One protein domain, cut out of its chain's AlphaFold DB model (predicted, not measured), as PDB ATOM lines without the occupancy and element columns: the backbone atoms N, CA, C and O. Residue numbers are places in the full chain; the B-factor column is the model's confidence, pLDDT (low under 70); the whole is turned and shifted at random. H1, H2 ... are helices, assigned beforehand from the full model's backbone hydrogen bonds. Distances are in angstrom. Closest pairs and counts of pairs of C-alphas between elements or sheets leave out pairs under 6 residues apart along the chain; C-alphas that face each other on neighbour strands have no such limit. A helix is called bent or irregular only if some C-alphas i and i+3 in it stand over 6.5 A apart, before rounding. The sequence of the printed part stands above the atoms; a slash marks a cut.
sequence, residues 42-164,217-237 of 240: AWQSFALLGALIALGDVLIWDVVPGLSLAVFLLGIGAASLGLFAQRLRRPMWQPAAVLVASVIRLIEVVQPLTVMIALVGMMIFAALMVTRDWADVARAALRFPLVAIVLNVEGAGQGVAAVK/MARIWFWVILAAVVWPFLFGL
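AT A GLANCE: This is residues 42 to 164 and 217 to 237 of the 240 residues of the protein "Membrane protein, putative" of Thalassobium sp. R2A62 (UniProt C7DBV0). Bent H5 crosses one side of a bundle of H1, H2, H3, H4 and H6, the first four folding back and forth. The printed part, 144 residues with six named helices, all helix, is compact, radius of gyration of the C-alphas 15.1 A, spanning 41 by 34 by 25 A.

IN THESE COORDINATES: Find H5, residues 134 to 163, by hydrogen bonds one helix but bent, C-alphas 142 and 145 being 6.9 A apart: arm H5a is 134 to 142, H5b 145 to 163. From C-alpha 42 at (190.432, 199.996, 126.868) H1 runs to 62. H2 is 65 to 87, H3 93 to 108, H4 112 to 130, H6 217 to 235, ending at (193.312, 204.242, 133.298).

HOW THE PARTS SIT: H5a touches H4, residues 120 to 128 alone; C-alphas 141 and 123 are closest, 4.8 A. H5b touches H6, C-alphas 148 and 232 closest, 5.5 A. Every O i to N i+4 pair is within hydrogen-bond range in H1, H5b.

THE WHOLE: Residues 165 to 216 are cut out, a 26.3 A gap; pLDDT is under 70 at 154 to 164.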
ATOM      1  N   ALA A  42     188.972 200.025 126.887       68.31
ATOM      2  CA  ALA A  42     190.432 199.996 126.868       68.31
ATOM      3  C   ALA A  42     191.007 200.620 125.583       68.31
ATOM      4  O   ALA A  42     191.916 201.443 125.659       68.31
ATOM      5  N   TRP A  43     190.466 200.280 124.404       71.06
ATOM      6  CA  TRP A  43     190.975 200.814 123.133       71.06
ATOM      7  C   TRP A  43     190.720 202.320 122.981       71.06
ATOM      8  O   TRP A  43     191.581 203.027 122.465       71.06
ATOM      9  N   GLN A  44     189.594 202.831 123.497       79.00
ATOM     10  CA  GLN A  44     189.324 204.273 123.565       79.00
ATOM     11  C   GLN A  44     190.348 205.005 124.441       79.00
ATOM     12  O   GLN A  44     190.890 206.020 124.011       79.00
ATOM     13  N   SER A  45     190.674 204.472 125.623       79.25
ATOM     14  CA  SER A  45     191.707 205.049 126.492       79.25
ATOM     15  C   SER A  45     193.091 205.039 125.835       79.25
ATOM     16  O   SER A  45     193.814 206.027 125.936       79.25
ATOM     17  N   PHE A  46     193.456 203.976 125.107       80.88
ATOM     18  CA  PHE A  46     194.714 203.931 124.347       80.88
ATOM     19  C   PHE A  46     194.731 204.908 123.165       80.88
ATOM     20  O   PHE A  46     195.744 205.567 122.935       80.88
ATOM     21  N   ALA A  47     193.624 205.038 122.431       83.19
ATOM     22  CA  ALA A  47     193.501 206.006 121.344       83.19
ATOM     23  C   ALA A  47     193.604 207.449 121.864       83.19
ATOM     24  O   ALA A  47     194.328 208.259 121.288       83.19
ATOM     25  N   LEU A  48     192.945 207.755 122.988       86.44
ATOM     26  CA  LEU A  48     193.045 209.051 123.660       86.44
ATOM     27  C   LEU A  48     194.454 209.313 124.190       86.44
ATOM     28  O   LEU A  48     194.944 210.426 124.041       86.44
ATOM     29  N   LEU A  49     195.131 208.304 124.747       86.38
ATOM     30  CA  LEU A  49     196.528 208.422 125.165       86.38
ATOM     31  C   LEU A  49     197.421 208.811 123.980       86.38
ATOM     32  O   LEU A  49     198.175 209.774 124.078       86.38
ATOM     33  N   GLY A  50     197.301 208.107 122.850       85.88
ATOM     34  CA  GLY A  50     198.047 208.428 121.631       85.88
ATOM     35  C   GLY A  50     197.736 209.832 121.104       85.88
ATOM     36  O   GLY A  50     198.654 210.576 120.766       85.88
ATOM     37  N   ALA A  51     196.458 210.224 121.103       88.00
ATOM     38  CA  ALA A  51     196.030 211.559 120.694       88.00
ATOM     39  C   ALA A  51     196.589 212.660 121.610       88.00
ATOM     40  O   ALA A  51     197.042 213.686 121.113       88.00
ATOM     41  N   LEU A  52     196.608 212.446 122.929       89.19
ATOM     42  CA  LEU A  52     197.195 213.386 123.886       89.19
ATOM     43  C   LEU A  52     198.711 213.491 123.730       89.19
ATOM     44  O   LEU A  52     199.243 214.592 123.821       89.19
ATOM     45  N   ILE A  53     199.405 212.380 123.471       88.25
ATOM     46  CA  ILE A  53     200.852 212.408 123.222       88.25
ATOM     47  C   ILE A  53     201.158 213.209 121.956       88.25
ATOM     48  O   ILE A  53     202.015 214.088 121.989       88.25
ATOM     49  N   ALA A  54     200.421 212.966 120.869       85.88
ATOM     50  CA  ALA A  54     200.566 213.722 119.628       85.88
ATOM     51  C   ALA A  54     200.238 215.212 119.818       85.88
ATOM     52  O   ALA A  54     200.972 216.071 119.335       85.88
ATOM     53  N   LEU A  55     199.173 215.526 120.566       87.44
ATOM     54  CA  LEU A  55     198.820 216.901 120.912       87.44
ATOM     55  C   LEU A  55     199.948 217.578 121.695       87.44
ATOM     56  O   LEU A  55     200.314 218.699 121.364       87.44
ATOM     57  N   GLY A  56     200.495 216.906 122.712       84.44
ATOM     58  CA  GLY A  56     201.588 217.421 123.537       84.44
ATOM     59  C   GLY A  56     202.879 217.638 122.751       84.44
ATOM     60  O   GLY A  56     203.571 218.619 123.002       84.44
ATOM     61  N   ASP A  57     203.176 216.773 121.778       87.00
ATOM     62  CA  ASP A  57     204.307 216.949 120.862       87.00
ATOM     63  C   ASP A  57     204.160 218.264 120.079       87.00
ATOM     64  O   ASP A  57     204.986 219.160 120.221       87.00
ATOM     65  N   VAL A  58     203.052 218.451 119.359       84.31
ATOM     66  CA  VAL A  58     202.808 219.684 118.582       84.31
ATOM     67  C   VAL A  58     202.824 220.929 119.476       84.31
ATOM     68  O   VAL A  58     203.450 221.936 119.153       84.31
ATOM     69  N   LEU A  59     202.168 220.866 120.637       84.81
ATOM     70  CA  LEU A  59     202.048 222.008 121.542       84.81
ATOM     71  C   LEU A  59     203.384 222.485 122.113       84.81
ATOM     72  O   LEU A  59     203.538 223.675 122.373       84.81
ATOM     73  N   ILE A  60     204.326 221.583 122.368       82.25
ATOM     74  CA  ILE A  60     205.609 221.965 122.964       82.25
ATOM     75  C   ILE A  60     206.580 222.494 121.913       82.25
ATOM     76  O   ILE A  60     207.359 223.395 122.222       82.25
ATOM     77  N   TRP A  61     206.535 221.959 120.693       79.88
ATOM     78  CA  TRP A  61     207.473 222.343 119.641       79.88
ATOM     79  C   TRP A  61     207.020 223.579 118.848       79.88
ATOM     80  O   TRP A  61     207.873 224.388 118.488       79.88
ATOM     81  N   ASP A  62     205.712 223.782 118.645       78.38
ATOM     82  CA  ASP A  62     205.194 224.817 117.733       78.38
ATOM     83  C   ASP A  62     204.448 225.980 118.427       78.38
ATOM     84  O   ASP A  62     204.055 226.942 117.763       78.38
ATOM     85  N   VAL A  63     204.219 225.929 119.749       80.12
ATOM     86  CA  VAL A  63     203.330 226.878 120.458       80.12
ATOM     87  C   VAL A  63     204.003 227.536 121.671       80.12
ATOM     88  O   VAL A  63     204.895 226.983 122.312       80.12
ATOM     89  N   VAL A  64     203.542 228.745 122.018       81.69
ATOM     90  CA  VAL A  64     203.983 229.498 123.203       81.69
ATOM     91  C   VAL A  64     203.786 228.666 124.488       81.69
ATOM     92  O   VAL A  64     202.676 228.169 124.711       81.69
ATOM     93  N   PRO A  65     204.793 228.582 125.385       78.19
ATOM     94  CA  PRO A  65     204.792 227.669 126.536       78.19
ATOM     95  C   PRO A  65     203.587 227.776 127.485       78.19
ATOM     96  O   PRO A  65     203.169 226.787 128.082       78.19
ATOM     97  N   GLY A  66     203.032 228.981 127.663       81.00
ATOM     98  CA  GLY A  66     201.901 229.195 128.575       81.00
ATOM     99  C   GLY A  66     200.593 228.641 128.035       81.00
ATOM    100  O   GLY A  66     199.867 227.930 128.731       81.00
ATOM    101  N   LEU A  67     200.327 228.908 126.756       84.94
ATOM    102  CA  LEU A  67     199.137 228.414 126.077       84.94
ATOM    103  C   LEU A  67     199.200 226.897 125.886       84.94
ATOM    104  O   LEU A  67     198.189 226.219 126.067       84.94
ATOM    105  N   SER A  68     200.378 226.360 125.562       87.75
ATOM    106  CA  SER A  68     200.552 224.925 125.366       87.75
ATOM    107  C   SER A  68     200.261 224.144 126.644       87.75
ATOM    108  O   SER A  68     199.398 223.267 126.645       87.75
ATOM    109  N   LEU A  69     200.872 224.514 127.771       86.00
ATOM    110  CA  LEU A  69     200.620 223.835 129.042       86.00
ATOM    111  C   LEU A  69     199.145 223.953 129.471       86.00
ATOM    112  O   LEU A  69     198.558 222.976 129.940       86.00
ATOM    113  N   ALA A  70     198.523 225.114 129.253       88.56
ATOM    114  CA  ALA A  70     197.114 225.342 129.554       88.56
ATOM    115  C   ALA A  70     196.178 224.418 128.761       88.56
ATOM    116  O   ALA A  70     195.358 223.698 129.338       88.56
ATOM    117  N   VAL A  71     196.320 224.409 127.436       89.19
ATOM    118  CA  VAL A  71     195.506 223.582 126.538       89.19
ATOM    119  C   VAL A  71     195.752 222.097 126.797       89.19
ATOM    120  O   VAL A  71     194.807 221.311 126.779       89.19
ATOM    121  N   PHE A  72     196.988 221.707 127.110       89.81
ATOM    122  CA  PHE A  72     197.318 220.322 127.419       89.81
ATOM    123  C   PHE A  72     196.624 219.821 128.695       89.81
ATOM    124  O   PHE A  72     195.981 218.771 128.671       89.81
ATOM    125  N   LEU A  73     196.671 220.587 129.793       90.62
ATOM    126  CA  LEU A  73     195.979 220.237 131.043       90.62
ATOM    127  C   LEU A  73     194.459 220.154 130.854       90.62
ATOM    128  O   LEU A  73     193.822 219.218 131.344       90.62
ATOM    129  N   LEU A  74     193.883 221.090 130.095       92.25
ATOM    130  CA  LEU A  74     192.469 221.047 129.720       92.25
ATOM    131  C   LEU A  74     192.145 219.813 128.870       92.25
ATOM    132  O   LEU A  74     191.107 219.193 129.086       92.25
ATOM    133  N   GLY A  75     193.040 219.416 127.964       91.38
ATOM    134  CA  GLY A  75     192.920 218.197 127.166       91.38
ATOM    135  C   GLY A  75     192.881 216.930 128.023       91.38
ATOM    136  O   GLY A  75     191.994 216.095 127.834       91.38
ATOM    137  N   ILE A  76     193.767 216.811 129.020       89.12
ATOM    138  CA  ILE A  76     193.735 215.704 129.994       89.12
ATOM    139  C   ILE A  76     192.412 215.703 130.756       89.12
ATOM    140  O   ILE A  76     191.760 214.661 130.856       89.12
ATOM    141  N   GLY A  77     191.995 216.857 131.277       88.38
ATOM    142  CA  GLY A  77     190.742 216.977 132.017       88.38
ATOM    143  C   GLY A  77     189.522 216.608 131.178       88.38
ATOM    144  O   GLY A  77     188.670 215.853 131.641       88.38
ATOM    145  N   ALA A  78     189.459 217.071 129.930       89.31
ATOM    146  CA  ALA A  78     188.379 216.765 128.998       89.31
ATOM    147  C   ALA A  78     188.338 215.276 128.631       89.31
ATOM    148  O   ALA A  78     187.266 214.674 128.668       89.31
ATOM    149  N   ALA A  79     189.490 214.661 128.338       87.56
ATOM    150  CA  ALA A  79     189.577 213.228 128.058       87.56
ATOM    151  C   ALA A  79     189.140 212.389 129.270       87.56
ATOM    152  O   ALA A  79     188.344 211.460 129.131       87.56
ATOM    153  N   SER A  80     189.590 212.768 130.468       85.44
ATOM    154  CA  SER A  80     189.204 212.112 131.724       85.44
ATOM    155  C   SER A  80     187.705 212.251 131.974       85.44
ATOM    156  O   SER A  80     187.007 211.268 132.206       85.44
ATOM    157  N   LEU A  81     187.168 213.465 131.859       86.44
ATOM    158  CA  LEU A  81     185.742 213.705 132.025       86.44
ATOM    159  C   LEU A  81     184.914 212.959 130.977       86.44
ATOM    160  O   LEU A  81     183.874 212.432 131.337       86.44
ATOM    161  N   GLY A  82     185.353 212.868 129.721       84.81
ATOM    162  CA  GLY A  82     184.655 212.118 128.675       84.81
ATOM    163  C   GLY A  82     184.593 210.616 128.960       84.81
ATOM    164  O   GLY A  82     183.537 210.006 128.803       84.81
ATOM    165  N   LEU A  83     185.694 210.032 129.442       82.44
ATOM    166  CA  LEU A  83     185.760 208.612 129.807       82.44
ATOM    167  C   LEU A  83     184.958 208.289 131.072       82.44
ATOM    168  O   LEU A  83     184.322 207.239 131.157       82.44
ATOM    169  N   PHE A  84     184.983 209.185 132.058       79.75
ATOM    170  CA  PHE A  84     184.398 208.937 133.374       79.75
ATOM    171  C   PHE A  84     183.072 209.665 133.612       79.75
ATOM    172  O   PHE A  84     182.514 209.496 134.692       79.75
ATOM    173  N   ALA A  85     182.524 210.397 132.627       79.00
ATOM    174  CA  ALA A  85     181.328 211.251 132.732       79.00
ATOM    175  C   ALA A  85     180.164 210.583 133.475       79.00
ATOM    176  O   ALA A  85     179.545 211.176 134.354       79.00
ATOM    177  N   GLN A  86     179.890 209.326 133.131       75.50
ATOM    178  CA  GLN A  86     178.769 208.552 133.669       75.50
ATOM    179  C   GLN A  86     178.997 208.057 135.106       75.50
ATOM    180  O   GLN A  86     178.051 207.653 135.774       75.50
ATOM    181  N   ARG A  87     180.246 208.069 135.581       74.06
ATOM    182  CA  ARG A  87     180.648 207.610 136.918       74.06
ATOM    183  C   ARG A  87     180.799 208.752 137.916       74.06
ATOM    184  O   ARG A  87     180.953 208.489 139.109       74.06
ATOM    185  N   LEU A  88     180.744 210.010 137.470       78.00
ATOM    186  CA  LEU A  88     180.795 211.130 138.400       78.00
ATOM    187  C   LEU A  88     179.576 211.098 139.323       78.00
ATOM    188  O   LEU A  88     178.425 211.097 138.892       78.00
ATOM    189  N   ARG A  89     179.840 211.173 140.627       75.56
ATOM    190  CA  ARG A  89     178.811 211.315 141.671       75.56
ATOM    191  C   ARG A  89     178.444 212.780 141.951       75.56
ATOM    192  O   ARG A  89     177.761 213.076 142.930       75.56
ATOM    193  N   ARG A  90     178.951 213.698 141.126       80.62
ATOM    194  CA  ARG A  90     178.878 215.161 141.226       80.62
ATOM    195  C   ARG A  90     178.642 215.725 139.818       80.62
ATOM    196  O   ARG A  90     179.013 215.074 138.842       80.62
ATOM    197  N   PRO A  91     178.041 216.914 139.672       85.38
ATOM    198  CA  PRO A  91     177.818 217.476 138.350       85.38
ATOM    199  C   PRO A  91     179.154 217.846 137.685       85.38
ATOM    200  O   PRO A  91     180.019 218.460 138.309       85.38
ATOM    201  N   MET A  92     179.294 217.505 136.400       86.00
ATOM    202  CA  MET A  92     180.521 217.652 135.595       86.00
ATOM    203  C   MET A  92     181.120 219.067 135.612       86.00
ATOM    204  O   MET A  92     182.334 219.230 135.500       86.00
ATOM    205  N   TRP A  93     180.282 220.092 135.789       88.56
ATOM    206  CA  TRP A  93     180.727 221.482 135.815       88.56
ATOM    207  C   TRP A  93     181.625 221.805 137.015       88.56
ATOM    208  O   TRP A  93     182.460 222.692 136.898       88.56
ATOM    209  N   GLN A  94     181.506 221.100 138.147       89.19
ATOM    210  CA  GLN A  94     182.317 221.370 139.342       89.19
ATOM    211  C   GLN A  94     183.812 221.091 139.117       89.19
ATOM    212  O   GLN A  94     184.604 222.027 139.235       89.19
ATOM    213  N   PRO A  95     184.232 219.859 138.759       88.06
ATOM    214  CA  PRO A  95     185.637 219.593 138.467       88.06
ATOM    215  C   PRO A  95     186.121 220.399 137.253       88.06
ATOM    216  O   PRO A  95     187.225 220.939 137.288       88.06
ATOM    217  N   ALA A  96     185.287 220.563 136.219       90.38
ATOM    218  CA  ALA A  96     185.637 221.374 135.053       90.38
ATOM    219  C   ALA A  96     185.927 222.841 135.424       90.38
ATOM    220  O   ALA A  96     186.925 223.398 134.972       90.38
ATOM    221  N   ALA A  97     185.108 223.455 136.283       92.19
ATOM    222  CA  ALA A  97     185.299 224.834 136.727       92.19
ATOM    223  C   ALA A  97     186.598 225.005 137.520       92.19
ATOM    224  O   ALA A  97     187.319 225.974 137.294       92.19
ATOM    225  N   VAL A  98     186.931 224.056 138.403       91.69
ATOM    226  CA  VAL A  98     188.199 224.076 139.149       91.69
ATOM    227  C   VAL A  98     189.390 224.009 138.198       91.69
ATOM    228  O   VAL A  98     190.328 224.796 138.333       91.69
ATOM    229  N   LEU A  99     189.339 223.114 137.210       91.62
ATOM    230  CA  LEU A  99     190.412 222.969 136.235       91.62
ATOM    231  C   LEU A  99     190.593 224.252 135.412       91.62
ATOM    232  O   LEU A  99     191.698 224.789 135.355       91.62
ATOM    233  N   VAL A 100     189.510 224.794 134.848       92.38
ATOM    234  CA  VAL A 100     189.545 226.038 134.061       92.38
ATOM    235  C   VAL A 100     190.059 227.210 134.901       92.38
ATOM    236  O   VAL A 100     190.943 227.943 134.456       92.38
ATOM    237  N   ALA A 101     189.576 227.357 136.137       92.25
ATOM    238  CA  ALA A 101     190.016 228.414 137.044       92.25
ATOM    239  C   ALA A 101     191.506 228.301 137.404       92.25
ATOM    240  O   ALA A 101     192.179 229.317 137.546       92.25
ATOM    241  N   SER A 102     192.041 227.084 137.523       90.12
ATOM    242  CA  SER A 102     193.461 226.874 137.833       90.12
ATOM    243  C   SER A 102     194.398 227.206 136.669       90.12
ATOM    244  O   SER A 102     195.537 227.615 136.887       90.12
ATOM    245  N   VAL A 103     193.910 227.070 135.434       90.12
ATOM    246  CA  VAL A 103     194.702 227.240 134.211       90.12
ATOM    247  C   VAL A 103     194.640 228.675 133.671       90.12
ATOM    248  O   VAL A 103     195.543 229.093 132.951       90.12
ATOM    249  N   ILE A 104     193.635 229.471 134.051       89.38
ATOM    250  CA  ILE A 104     193.411 230.815 133.491       89.38
ATOM    251  C   ILE A 104     194.646 231.729 133.574       89.38
ATOM    252  O   ILE A 104     194.981 232.408 132.609       89.38
ATOM    253  N   ARG A 105     195.378 231.695 134.696       86.62
ATOM    254  CA  ARG A 105     196.574 232.530 134.902       86.62
ATOM    255  C   ARG A 105     197.773 232.097 134.072       86.62
ATOM    256  O   ARG A 105     198.626 232.922 133.766       86.62
ATOM    257  N   LEU A 106     197.821 230.827 133.692       86.38
ATOM    258  CA  LEU A 106     198.921 230.258 132.928       86.38
ATOM    259  C   LEU A 106     198.971 230.796 131.491       86.38
ATOM    260  O   LEU A 106     200.041 230.850 130.889       86.38
ATOM    261  N   ILE A 107     197.815 231.218 130.968       84.62
ATOM    262  CA  ILE A 107     197.681 231.819 129.637       84.62
ATOM    263  C   ILE A 107     198.314 233.217 129.607       84.62
ATOM    264  O   ILE A 107     198.924 233.589 128.610       84.62
ATOM    265  N   GLU A 108     198.179 233.981 130.693       84.56
ATOM    266  CA  GLU A 108     198.689 235.352 130.774       84.56
ATOM    267  C   GLU A 108     200.193 235.386 131.039       84.56
ATOM    268  O   GLU A 108     200.931 236.111 130.372       84.56
ATOM    269  N   VAL A 109     200.656 234.631 132.040       85.94
ATOM    270  CA  VAL A 109     202.042 234.693 132.506       85.94
ATOM    271  C   VAL A 109     202.507 233.323 132.979       85.94
ATOM    272  O   VAL A 109     201.958 232.749 133.917       85.94
ATOM    273  N   VAL A 110     203.598 232.839 132.384       85.19
ATOM    274  CA  VAL A 110     204.249 231.595 132.806       85.19
ATOM    275  C   VAL A 110     205.245 231.896 133.918       85.19
ATOM    276  O   VAL A 110     206.386 232.281 133.675       85.19
ATOM    277  N   GLN A 111     204.806 231.728 135.160       88.88
ATOM    278  CA  GLN A 111     205.650 231.821 136.353       88.88
ATOM    279  C   GLN A 111     205.633 230.502 137.138       88.88
ATOM    280  O   GLN A 111     204.607 229.817 137.149       88.88
ATOM    281  N   PRO A 112     206.702 230.161 137.884       88.00
ATOM    282  CA  PRO A 112     206.743 228.939 138.694       88.00
ATOM    283  C   PRO A 112     205.526 228.786 139.618       88.00
ATOM    284  O   PRO A 112     204.966 227.701 139.753       88.00
ATOM    285  N   LEU A 113     205.058 229.898 140.188       88.56
ATOM    286  CA  LEU A 113     203.886 229.929 141.058       88.56
ATOM    287  C   LEU A 113     202.583 229.614 140.304       88.56
ATOM    288  O   LEU A 113     201.754 228.862 140.807       88.56
ATOM    289  N   THR A 114     202.418 230.117 139.078       88.62
ATOM    290  CA  THR A 114     201.246 229.795 138.239       88.62
ATOM    291  C   THR A 114     201.220 228.326 137.828       88.62
ATOM    292  O   THR A 114     200.161 227.704 137.849       88.62
ATOM    293  N   VAL A 115     202.388 227.735 137.552       87.12
ATOM    294  CA  VAL A 115     202.511 226.302 137.258       87.12
ATOM    295  C   VAL A 115     202.146 225.474 138.491       87.12
ATOM    296  O   VAL A 115     201.377 224.524 138.382       87.12
ATOM    297  N   MET A 116     202.623 225.858 139.680       88.94
ATOM    298  CA  MET A 116     202.248 225.195 140.936       88.94
ATOM    299  C   MET A 116     200.736 225.253 141.184       88.94
ATOM    300  O   MET A 116     200.142 224.237 141.538       88.94
ATOM    301  N   ILE A 117     200.097 226.403 140.946       90.06
ATOM    302  CA  ILE A 117     198.638 226.550 141.067       90.06
ATOM    303  C   ILE A 117     197.910 225.628 140.084       90.06
ATOM    304  O   ILE A 117     196.972 224.943 140.488       90.06
ATOM    305  N   ALA A 118     198.350 225.562 138.825       89.81
ATOM    306  CA  ALA A 118     197.755 224.681 137.823       89.81
ATOM    307  C   ALA A 118     197.893 223.197 138.210       89.81
ATOM    308  O   ALA A 118     196.933 222.434 138.105       89.81
ATOM    309  N   LEU A 119     199.054 222.788 138.736       89.62
ATOM    310  CA  LEU A 119     199.284 221.422 139.218       89.62
ATOM    311  C   LEU A 119     198.403 221.077 140.425       89.62
ATOM    312  O   LEU A 119     197.790 220.011 140.451       89.62
ATOM    313  N   VAL A 120     198.287 221.981 141.401       88.69
ATOM    314  CA  VAL A 120     197.380 221.806 142.547       88.69
ATOM    315  C   VAL A 120     195.926 221.737 142.075       88.69
ATOM    316  O   VAL A 120     195.181 220.865 142.518       88.69
ATOM    317  N   GLY A 121     195.529 222.590 141.130       90.06
ATOM    318  CA  GLY A 121     194.212 222.547 140.497       90.06
ATOM    319  C   GLY A 121     193.926 221.204 139.829       90.06
ATOM    320  O   GLY A 121     192.843 220.650 140.013       90.06
ATOM    321  N   MET A 122     194.917 220.625 139.148       87.69
ATOM    322  CA  MET A 122     194.820 219.295 138.545       87.69
ATOM    323  C   MET A 122     194.656 218.184 139.594       87.69
ATOM    324  O   MET A 122     193.865 217.259 139.404       87.69
ATOM    325  N   MET A 123     195.353 218.277 140.731       87.50
ATOM    326  CA  MET A 123     195.192 217.328 141.842       87.50
ATOM    327  C   MET A 123     193.801 217.427 142.476       87.50
ATOM    328  O   MET A 123     193.184 216.406 142.773       87.50
ATOM    329  N   ILE A 124     193.285 218.646 142.657       88.12
ATOM    330  CA  ILE A 124     191.929 218.882 143.169       88.12
ATOM    331  C   ILE A 124     190.892 218.368 142.167       88.12
ATOM    332  O   ILE A 124     189.934 217.715 142.572       88.12
ATOM    333  N   PHE A 125     191.092 218.600 140.868       89.69
ATOM    334  CA  PHE A 125     190.260 218.045 139.801       89.69
ATOM    335  C   PHE A 125     190.185 216.514 139.892       89.69
ATOM    336  O   PHE A 125     189.088 215.957 139.948       89.69
ATOM    337  N   ALA A 126     191.334 215.840 139.988       85.69
ATOM    338  CA  ALA A 126     191.392 214.386 140.129       85.69
ATOM    339  C   ALA A 126     190.709 213.902 141.414       85.69
ATOM    340  O   ALA A 126     189.960 212.927 141.393       85.69
ATOM    341  N   ALA A 127     190.917 214.606 142.530       86.56
ATOM    342  CA  ALA A 127     190.268 214.300 143.798       86.56
ATOM    343  C   ALA A 127     188.742 214.425 143.702       86.56
ATOM    344  O   ALA A 127     188.037 213.518 144.134       86.56
ATOM    345  N   LEU A 128     188.227 215.484 143.068       86.00
ATOM    346  CA  LEU A 128     186.793 215.695 142.842       86.00
ATOM    347  C   LEU A 128     186.160 214.644 141.924       86.00
ATOM    348  O   LEU A 128     184.955 214.412 142.011       86.00
ATOM    349  N   MET A 129     186.945 214.001 141.054       81.50
ATOM    350  CA  MET A 129     186.457 212.874 140.255       81.50
ATOM    351  C   MET A 129     186.195 211.623 141.104       81.50
ATOM    352  O   MET A 129     185.397 210.780 140.702       81.50
ATOM    353  N   VAL A 130     186.839 211.504 142.271       81.62
ATOM    354  CA  VAL A 130     186.805 210.300 143.115       81.62
ATOM    355  C   VAL A 130     185.978 210.505 144.381       81.62
ATOM    356  O   VAL A 130     185.206 209.627 144.772       81.62
ATOM    357  N   THR A 131     186.140 211.641 145.060       80.94
ATOM    358  CA  THR A 131     185.527 211.877 146.366       80.94
ATOM    359  C   THR A 131     184.144 212.495 146.240       80.94
ATOM    360  O   THR A 131     183.858 213.320 145.371       80.94
ATOM    361  N   ARG A 132     183.257 212.111 147.164       76.00
ATOM    362  CA  ARG A 132     181.978 212.795 147.320       76.00
ATOM    363  C   ARG A 132     182.159 214.058 148.139       76.00
ATOM    364  O   ARG A 132     181.621 215.068 147.724       76.00
ATOM    365  N   ASP A 133     182.883 214.036 149.250       81.81
ATOM    366  CA  ASP A 133     182.866 215.140 150.214       81.81
ATOM    367  C   ASP A 133     184.054 216.091 150.070       81.81
ATOM    368  O   ASP A 133     185.196 215.673 149.882       81.81
ATOM    369  N   TRP A 134     183.782 217.394 150.206       80.25
ATOM    370  CA  TRP A 134     184.793 218.455 150.114       80.25
ATOM    371  C   TRP A 134     185.888 218.326 151.179       80.25
ATOM    372  O   TRP A 134     187.039 218.662 150.914       80.25
ATOM    373  N   ALA A 135     185.555 217.782 152.354       82.88
ATOM    374  CA  ALA A 135     186.513 217.534 153.434       82.88
ATOM    375  C   ALA A 135     187.595 216.505 153.049       82.88
ATOM    376  O   ALA A 135     188.723 216.564 153.542       82.88
ATOM    377  N   ASP A 136     187.275 215.593 152.131       82.56
ATOM    378  CA  ASP A 136     188.186 214.534 151.695       82.56
ATOM    379  C   ASP A 136     189.005 214.920 150.468       82.56
ATOM    380  O   ASP A 136     190.034 214.299 150.207       82.56
ATOM    381  N   VAL A 137     188.604 215.979 149.756       82.25
ATOM    382  CA  VAL A 137     189.280 216.458 148.541       82.25
ATOM    383  C   VAL A 137     190.740 216.794 148.823       82.25
ATOM    384  O   VAL A 137     191.609 216.355 148.081       82.25
ATOM    385  N   ALA A 138     191.038 217.502 149.915       82.88
ATOM    386  CA  ALA A 138     192.414 217.870 150.251       82.88
ATOM    387  C   ALA A 138     193.294 216.636 150.525       82.88
ATOM    388  O   ALA A 138     194.421 216.543 150.037       82.88
ATOM    389  N   ARG A 139     192.763 215.650 151.262       80.75
ATOM    390  CA  ARG A 139     193.473 214.395 151.555       80.75
ATOM    391  C   ARG A 139     193.674 213.554 150.298       80.75
ATOM    392  O   ARG A 139     194.749 212.988 150.115       80.75
ATOM    393  N   ALA A 140     192.660 213.474 149.443       79.75
ATOM    394  CA  ALA A 140     192.731 212.759 148.177       79.75
ATOM    395  C   ALA A 140     193.713 213.429 147.203       79.75
ATOM    396  O   ALA A 140     194.549 212.738 146.629       79.75
ATOM    397  N   ALA A 141     193.691 214.761 147.096       81.69
ATOM    398  CA  ALA A 141     194.608 215.534 146.258       81.69
ATOM    399  C   ALA A 141     196.071 215.338 146.685       81.69
ATOM    400  O   ALA A 141     196.931 215.107 145.841       81.69
ATOM    401  N   LEU A 142     196.351 215.338 147.994       81.25
ATOM    402  CA  LEU A 142     197.708 215.143 148.512       81.25
ATOM    403  C   LEU A 142     198.225 213.707 148.316       81.25
ATOM    404  O   LEU A 142     199.423 213.488 148.155       81.25
ATOM    405  N   ARG A 143     197.326 212.715 148.324       79.69
ATOM    406  CA  ARG A 143     197.669 211.303 148.082       79.69
ATOM    407  C   ARG A 143     197.813 210.971 146.600       79.69
ATOM    408  O   ARG A 143     198.531 210.033 146.269       79.69
ATOM    409  N   PHE A 144     197.164 211.734 145.724       77.56
ATOM    410  CA  PHE A 144     197.164 211.508 144.282       77.56
ATOM    411  C   PHE A 144     198.556 211.295 143.661       77.56
ATOM    412  O   PHE A 144     198.698 210.301 142.954       77.56
ATOM    413  N   PRO A 145     199.603 212.111 143.916       75.06
ATOM    414  CA  PRO A 145     200.911 211.893 143.290       75.06
ATOM    415  C   PRO A 145     201.551 210.552 143.677       75.06
ATOM    416  O   PRO A 145     202.145 209.889 142.832       75.06
ATOM    417  N   LEU A 146     201.385 210.112 144.929       76.38
ATOM    418  CA  LEU A 146     201.881 208.809 145.386       76.38
ATOM    419  C   LEU A 146     201.111 207.664 144.724       76.38
ATOM    420  O   LEU A 146     201.708 206.708 144.233       76.38
ATOM    421  N   VAL A 147     199.785 207.787 144.669       73.38
ATOM    422  CA  VAL A 147     198.911 206.802 144.022       73.38
ATOM    423  C   VAL A 147     199.202 206.721 142.519       73.38
ATOM    424  O   VAL A 147     199.280 205.626 141.972       73.38
ATOM    425  N   ALA A 148     199.449 207.853 141.858       72.38
ATOM    426  CA  ALA A 148     199.804 207.919 140.444       72.38
ATOM    427  C   ALA A 148     201.108 207.169 140.125       72.38
ATOM    428  O   ALA A 148     201.195 206.522 139.083       72.38
ATOM    429  N   ILE A 149     202.107 207.207 141.011       74.56
ATOM    430  CA  ILE A 149     203.352 206.440 140.838       74.56
ATOM    431  C   ILE A 149     203.064 204.936 140.890       74.56
ATOM    432  O   ILE A 149     203.489 204.201 140.001       74.56
ATOM    433  N   VAL A 150     202.303 204.479 141.888       72.25
ATOM    434  CA  VAL A 150     201.945 203.057 142.034       72.25
ATOM    435  C   VAL A 150     201.132 202.568 140.830       72.25
ATOM    436  O   VAL A 150     201.451 201.530 140.250       72.25
ATOM    437  N   LEU A 151     200.155 203.363 140.383       69.12
ATOM    438  CA  LEU A 151     199.329 203.074 139.206       69.12
ATOM    439  C   LEU A 151     200.149 202.959 137.918       69.12
ATOM    440  O   LEU A 151     199.826 202.140 137.061       69.12
ATOM    441  N   ASN A 152     201.204 203.761 137.770       74.31
ATOM    442  CA  ASN A 152     202.102 203.665 136.622       74.31
ATOM    443  C   ASN A 152     202.891 202.348 136.624       74.31
ATOM    444  O   ASN A 152     203.039 201.727 135.575       74.31
ATOM    445  N   VAL A 153     203.356 201.883 137.788       72.44
ATOM    446  CA  VAL A 153     204.120 200.626 137.904       72.44
ATOM    447  C   VAL A 153     203.230 199.407 137.643       72.44
ATOM    448  O   VAL A 153     203.580 198.543 136.838       72.44
ATOM    449  N   GLU A 154     202.056 199.348 138.274       66.81
ATOM    450  CA  GLU A 154     201.095 198.257 138.065       66.81
ATOM    451  C   GLU A 154     200.523 198.274 136.640       66.81
ATOM    452  O   GLU A 154     200.423 197.236 135.976       66.81
ATOM    453  N   GLY A 155     200.194 199.469 136.144       61.66
ATOM    454  CA  GLY A 155     199.650 199.705 134.814       61.66
ATOM    455  C   GLY A 155     200.637 199.398 133.692       61.66
ATOM    456  O   GLY A 155     200.219 198.858 132.672       61.66
ATOM    457  N   ALA A 156     201.936 199.647 133.874       61.25
ATOM    458  CA  ALA A 156     202.961 199.253 132.908       61.25
ATOM    459  C   ALA A 156     203.029 197.724 132.752       61.25
ATOM    460  O   ALA A 156     203.066 197.217 131.630       61.25
ATOM    461  N   GLY A 157     202.961 196.975 133.859       57.94
ATOM    462  CA  GLY A 157     202.939 195.509 133.830       57.94
ATOM    463  C   GLY A 157     201.696 194.948 133.130       57.94
ATOM    464  O   GLY A 157     201.798 194.055 132.285       57.94
ATOM    465  N   GLN A 158     200.523 195.513 133.424       59.38
ATOM    466  CA  GLN A 158     199.264 195.123 132.784       59.38
ATOM    467  C   GLN A 158     199.168 195.589 131.327       59.38
ATOM    468  O   GLN A 158     198.624 194.865 130.504       59.38
ATOM    469  N   GLY A 159     199.718 196.754 130.983       53.97
ATOM    470  CA  GLY A 159     199.773 197.282 129.621       53.97
ATOM    471  C   GLY A 159     200.624 196.402 128.712       53.97
ATOM    472  O   GLY A 159     200.172 196.015 127.639       53.97
ATOM    473  N   VAL A 160     201.798 195.967 129.178       56.97
ATOM    474  CA  VAL A 160     202.626 194.979 128.464       56.97
ATOM    475  C   VAL A 160     201.896 193.635 128.332       56.97
ATOM    476  O   VAL A 160     201.976 192.987 127.286       56.97
ATOM    477  N   ALA A 161     201.139 193.219 129.351       52.03
ATOM    478  CA  ALA A 161     200.329 192.002 129.295       52.03
ATOM    479  C   ALA A 161     199.088 192.130 128.388       52.03
ATOM    480  O   ALA A 161     198.695 191.141 127.784       52.03
ATOM    481  N   ALA A 162     198.499 193.318 128.249       53.53
ATOM    482  CA  ALA A 162     197.351 193.595 127.381       53.53
ATOM    483  C   ALA A 162     197.761 193.811 125.914       53.53
ATOM    484  O   ALA A 162     196.991 193.508 125.004       53.53
ATOM    485  N   VAL A 163     198.992 194.281 125.676       51.62
ATOM    486  CA  VAL A 163     199.632 194.298 124.350       51.62
ATOM    487  C   VAL A 163     199.908 192.874 123.853       51.62
ATOM    488  O   VAL A 163     199.983 192.658 122.641       51.62
ATOM    489  N   LYS A 164     199.965 191.864 124.742       44.00
ATOM    490  CA  LYS A 164     199.803 190.468 124.313       44.00
ATOM    491  C   LYS A 164     198.369 190.305 123.818       44.00
ATOM    492  O   LYS A 164     197.433 190.142 124.594       44.00
ATOM    493  N   MET A 217     216.487 211.488 120.813       77.75
ATOM    494  CA  MET A 217     216.337 210.756 122.061       77.75
ATOM    495  C   MET A 217     215.561 211.603 123.085       77.75
ATOM    496  O   MET A 217     214.794 211.062 123.882       77.75
ATOM    497  N   ALA A 218     215.676 212.934 123.005       78.38
ATOM    498  CA  ALA A 218     214.885 213.866 123.800       78.38
ATOM    499  C   ALA A 218     213.367 213.720 123.571       78.38
ATOM    500  O   ALA A 218     212.607 213.721 124.539       78.38
ATOM    501  N   ARG A 219     212.915 213.531 122.321       81.50
ATOM    502  CA  ARG A 219     211.491 213.334 121.986       81.50
ATOM    503  C   ARG A 219     210.961 212.005 122.514       81.50
ATOM    504  O   ARG A 219     209.852 211.954 123.034       81.50
ATOM    505  N   ILE A 220     211.775 210.949 122.462       82.69
ATOM    506  CA  ILE A 220     211.404 209.636 123.009       82.69
ATOM    507  C   ILE A 220     211.211 209.727 124.526       82.69
ATOM    508  O   ILE A 220     210.175 209.307 125.041       82.69
ATOM    509  N   TRP A 221     212.174 210.312 125.247       84.62
ATOM    510  CA  TRP A 221     212.048 210.521 126.693       84.62
ATOM    511  C   TRP A 221     210.861 211.408 127.042       84.62
ATOM    512  O   TRP A 221     210.130 211.106 127.987       84.62
ATOM    513  N   PHE A 222     210.630 212.457 126.255       85.25
ATOM    514  CA  PHE A 222     209.465 213.311 126.406       85.25
ATOM    515  C   PHE A 222     208.162 212.509 126.295       85.25
ATOM    516  O   PHE A 222     207.335 212.588 127.202       85.25
ATOM    517  N   TRP A 223     207.994 211.673 125.267       86.62
ATOM    518  CA  TRP A 223     206.793 210.848 125.111       86.62
ATOM    519  C   TRP A 223     206.607 209.848 126.253       86.62
ATOM    520  O   TRP A 223     205.479 209.648 126.699       86.62
ATOM    521  N   VAL A 224     207.688 209.250 126.765       84.88
ATOM    522  CA  VAL A 224     207.627 208.328 127.913       84.88
ATOM    523  C   VAL A 224     207.161 209.052 129.177       84.88
ATOM    524  O   VAL A 224     206.257 208.574 129.862       84.88
ATOM    525  N   ILE A 225     207.735 210.222 129.473       85.06
ATOM    526  CA  ILE A 225     207.339 211.040 130.627       85.06
ATOM    527  C   ILE A 225     205.885 211.489 130.475       85.06
ATOM    528  O   ILE A 225     205.097 211.379 131.414       85.06
ATOM    529  N   LEU A 226     205.508 211.947 129.282       86.50
ATOM    530  CA  LEU A 226     204.159 212.410 128.987       86.50
ATOM    531  C   LEU A 226     203.137 211.284 129.149       86.50
ATOM    532  O   LEU A 226     202.100 211.476 129.782       86.50
ATOM    533  N   ALA A 227     203.456 210.091 128.644       84.94
ATOM    534  CA  ALA A 227     202.631 208.908 128.825       84.94
ATOM    535  C   ALA A 227     202.444 208.592 130.313       84.94
ATOM    536  O   ALA A 227     201.309 208.413 130.739       84.94
ATOM    537  N   ALA A 228     203.513 208.608 131.117       84.56
ATOM    538  CA  ALA A 228     203.438 208.351 132.558       84.56
ATOM    539  C   ALA A 228     202.593 209.391 133.321       84.56
ATOM    540  O   ALA A 228     201.905 209.056 134.288       84.56
ATOM    541  N   VAL A 229     202.607 210.655 132.886       84.62
ATOM    542  CA  VAL A 229     201.769 211.716 133.467       84.62
ATOM    543  C   VAL A 229     200.297 211.522 133.110       84.62
ATOM    544  O   VAL A 229     199.436 211.675 133.972       84.62
ATOM    545  N   VAL A 230     199.992 211.180 131.857       85.19
ATOM    546  CA  VAL A 230     198.614 211.055 131.351       85.19
ATOM    547  C   VAL A 230     197.952 209.745 131.797       85.19
ATOM    548  O   VAL A 230     196.752 209.714 132.075       85.19
ATOM    549  N   TRP A 231     198.721 208.663 131.909       84.56
ATOM    550  CA  TRP A 231     198.243 207.321 132.241       84.56
ATOM    551  C   TRP A 231     197.298 207.231 133.454       84.56
ATOM    552  O   TRP A 231     196.203 206.674 133.301       84.56
ATOM    553  N   PRO A 232     197.636 207.770 134.650       82.12
ATOM    554  CA  PRO A 232     196.776 207.657 135.829       82.12
ATOM    555  C   PRO A 232     195.404 208.313 135.627       82.12
ATOM    556  O   PRO A 232     194.424 207.847 136.202       82.12
ATOM    557  N   PHE A 233     195.308 209.335 134.775       80.38
ATOM    558  CA  PHE A 233     194.052 210.022 134.490       80.38
ATOM    559  C   PHE A 233     193.144 209.243 133.536       80.38
ATOM    560  O   PHE A 233     191.930 209.334 133.665       80.38
ATOM    561  N   LEU A 234     193.703 208.456 132.609       79.50
ATOM    562  CA  LEU A 234     192.915 207.692 131.631       79.50
ATOM    563  C   LEU A 234     192.568 206.273 132.101       79.50
ATOM    564  O   LEU A 234     191.517 205.746 131.736       79.50
ATOM    565  N   PHE A 235     193.444 205.647 132.892       73.56
ATOM    566  CA  PHE A 235     193.312 204.242 133.298       73.56
ATOM    567  C   PHE A 235     193.164 204.042 134.808       73.56
ATOM    568  O   PHE A 235     192.621 203.020 135.232       73.56
ATOM    569  N   GLY A 236     193.679 204.981 135.604       64.31
ATOM    570  CA  GLY A 236     193.940 204.793 137.030       64.31
ATOM    571  C   GLY A 236     192.960 205.471 137.983       64.31
ATOM    572  O   GLY A 236     193.026 205.200 139.181       64.31
ATOM    573  N   LEU A 237     192.042 206.317 137.496       64.00
ATOM    574  CA  LEU A 237     190.974 206.848 138.346       64.00
ATOM    575  C   LEU A 237     190.180 205.652 138.909       64.00
ATOM    576  O   LEU A 237     189.669 204.845 138.124       64.00
TER     577      LEU A 237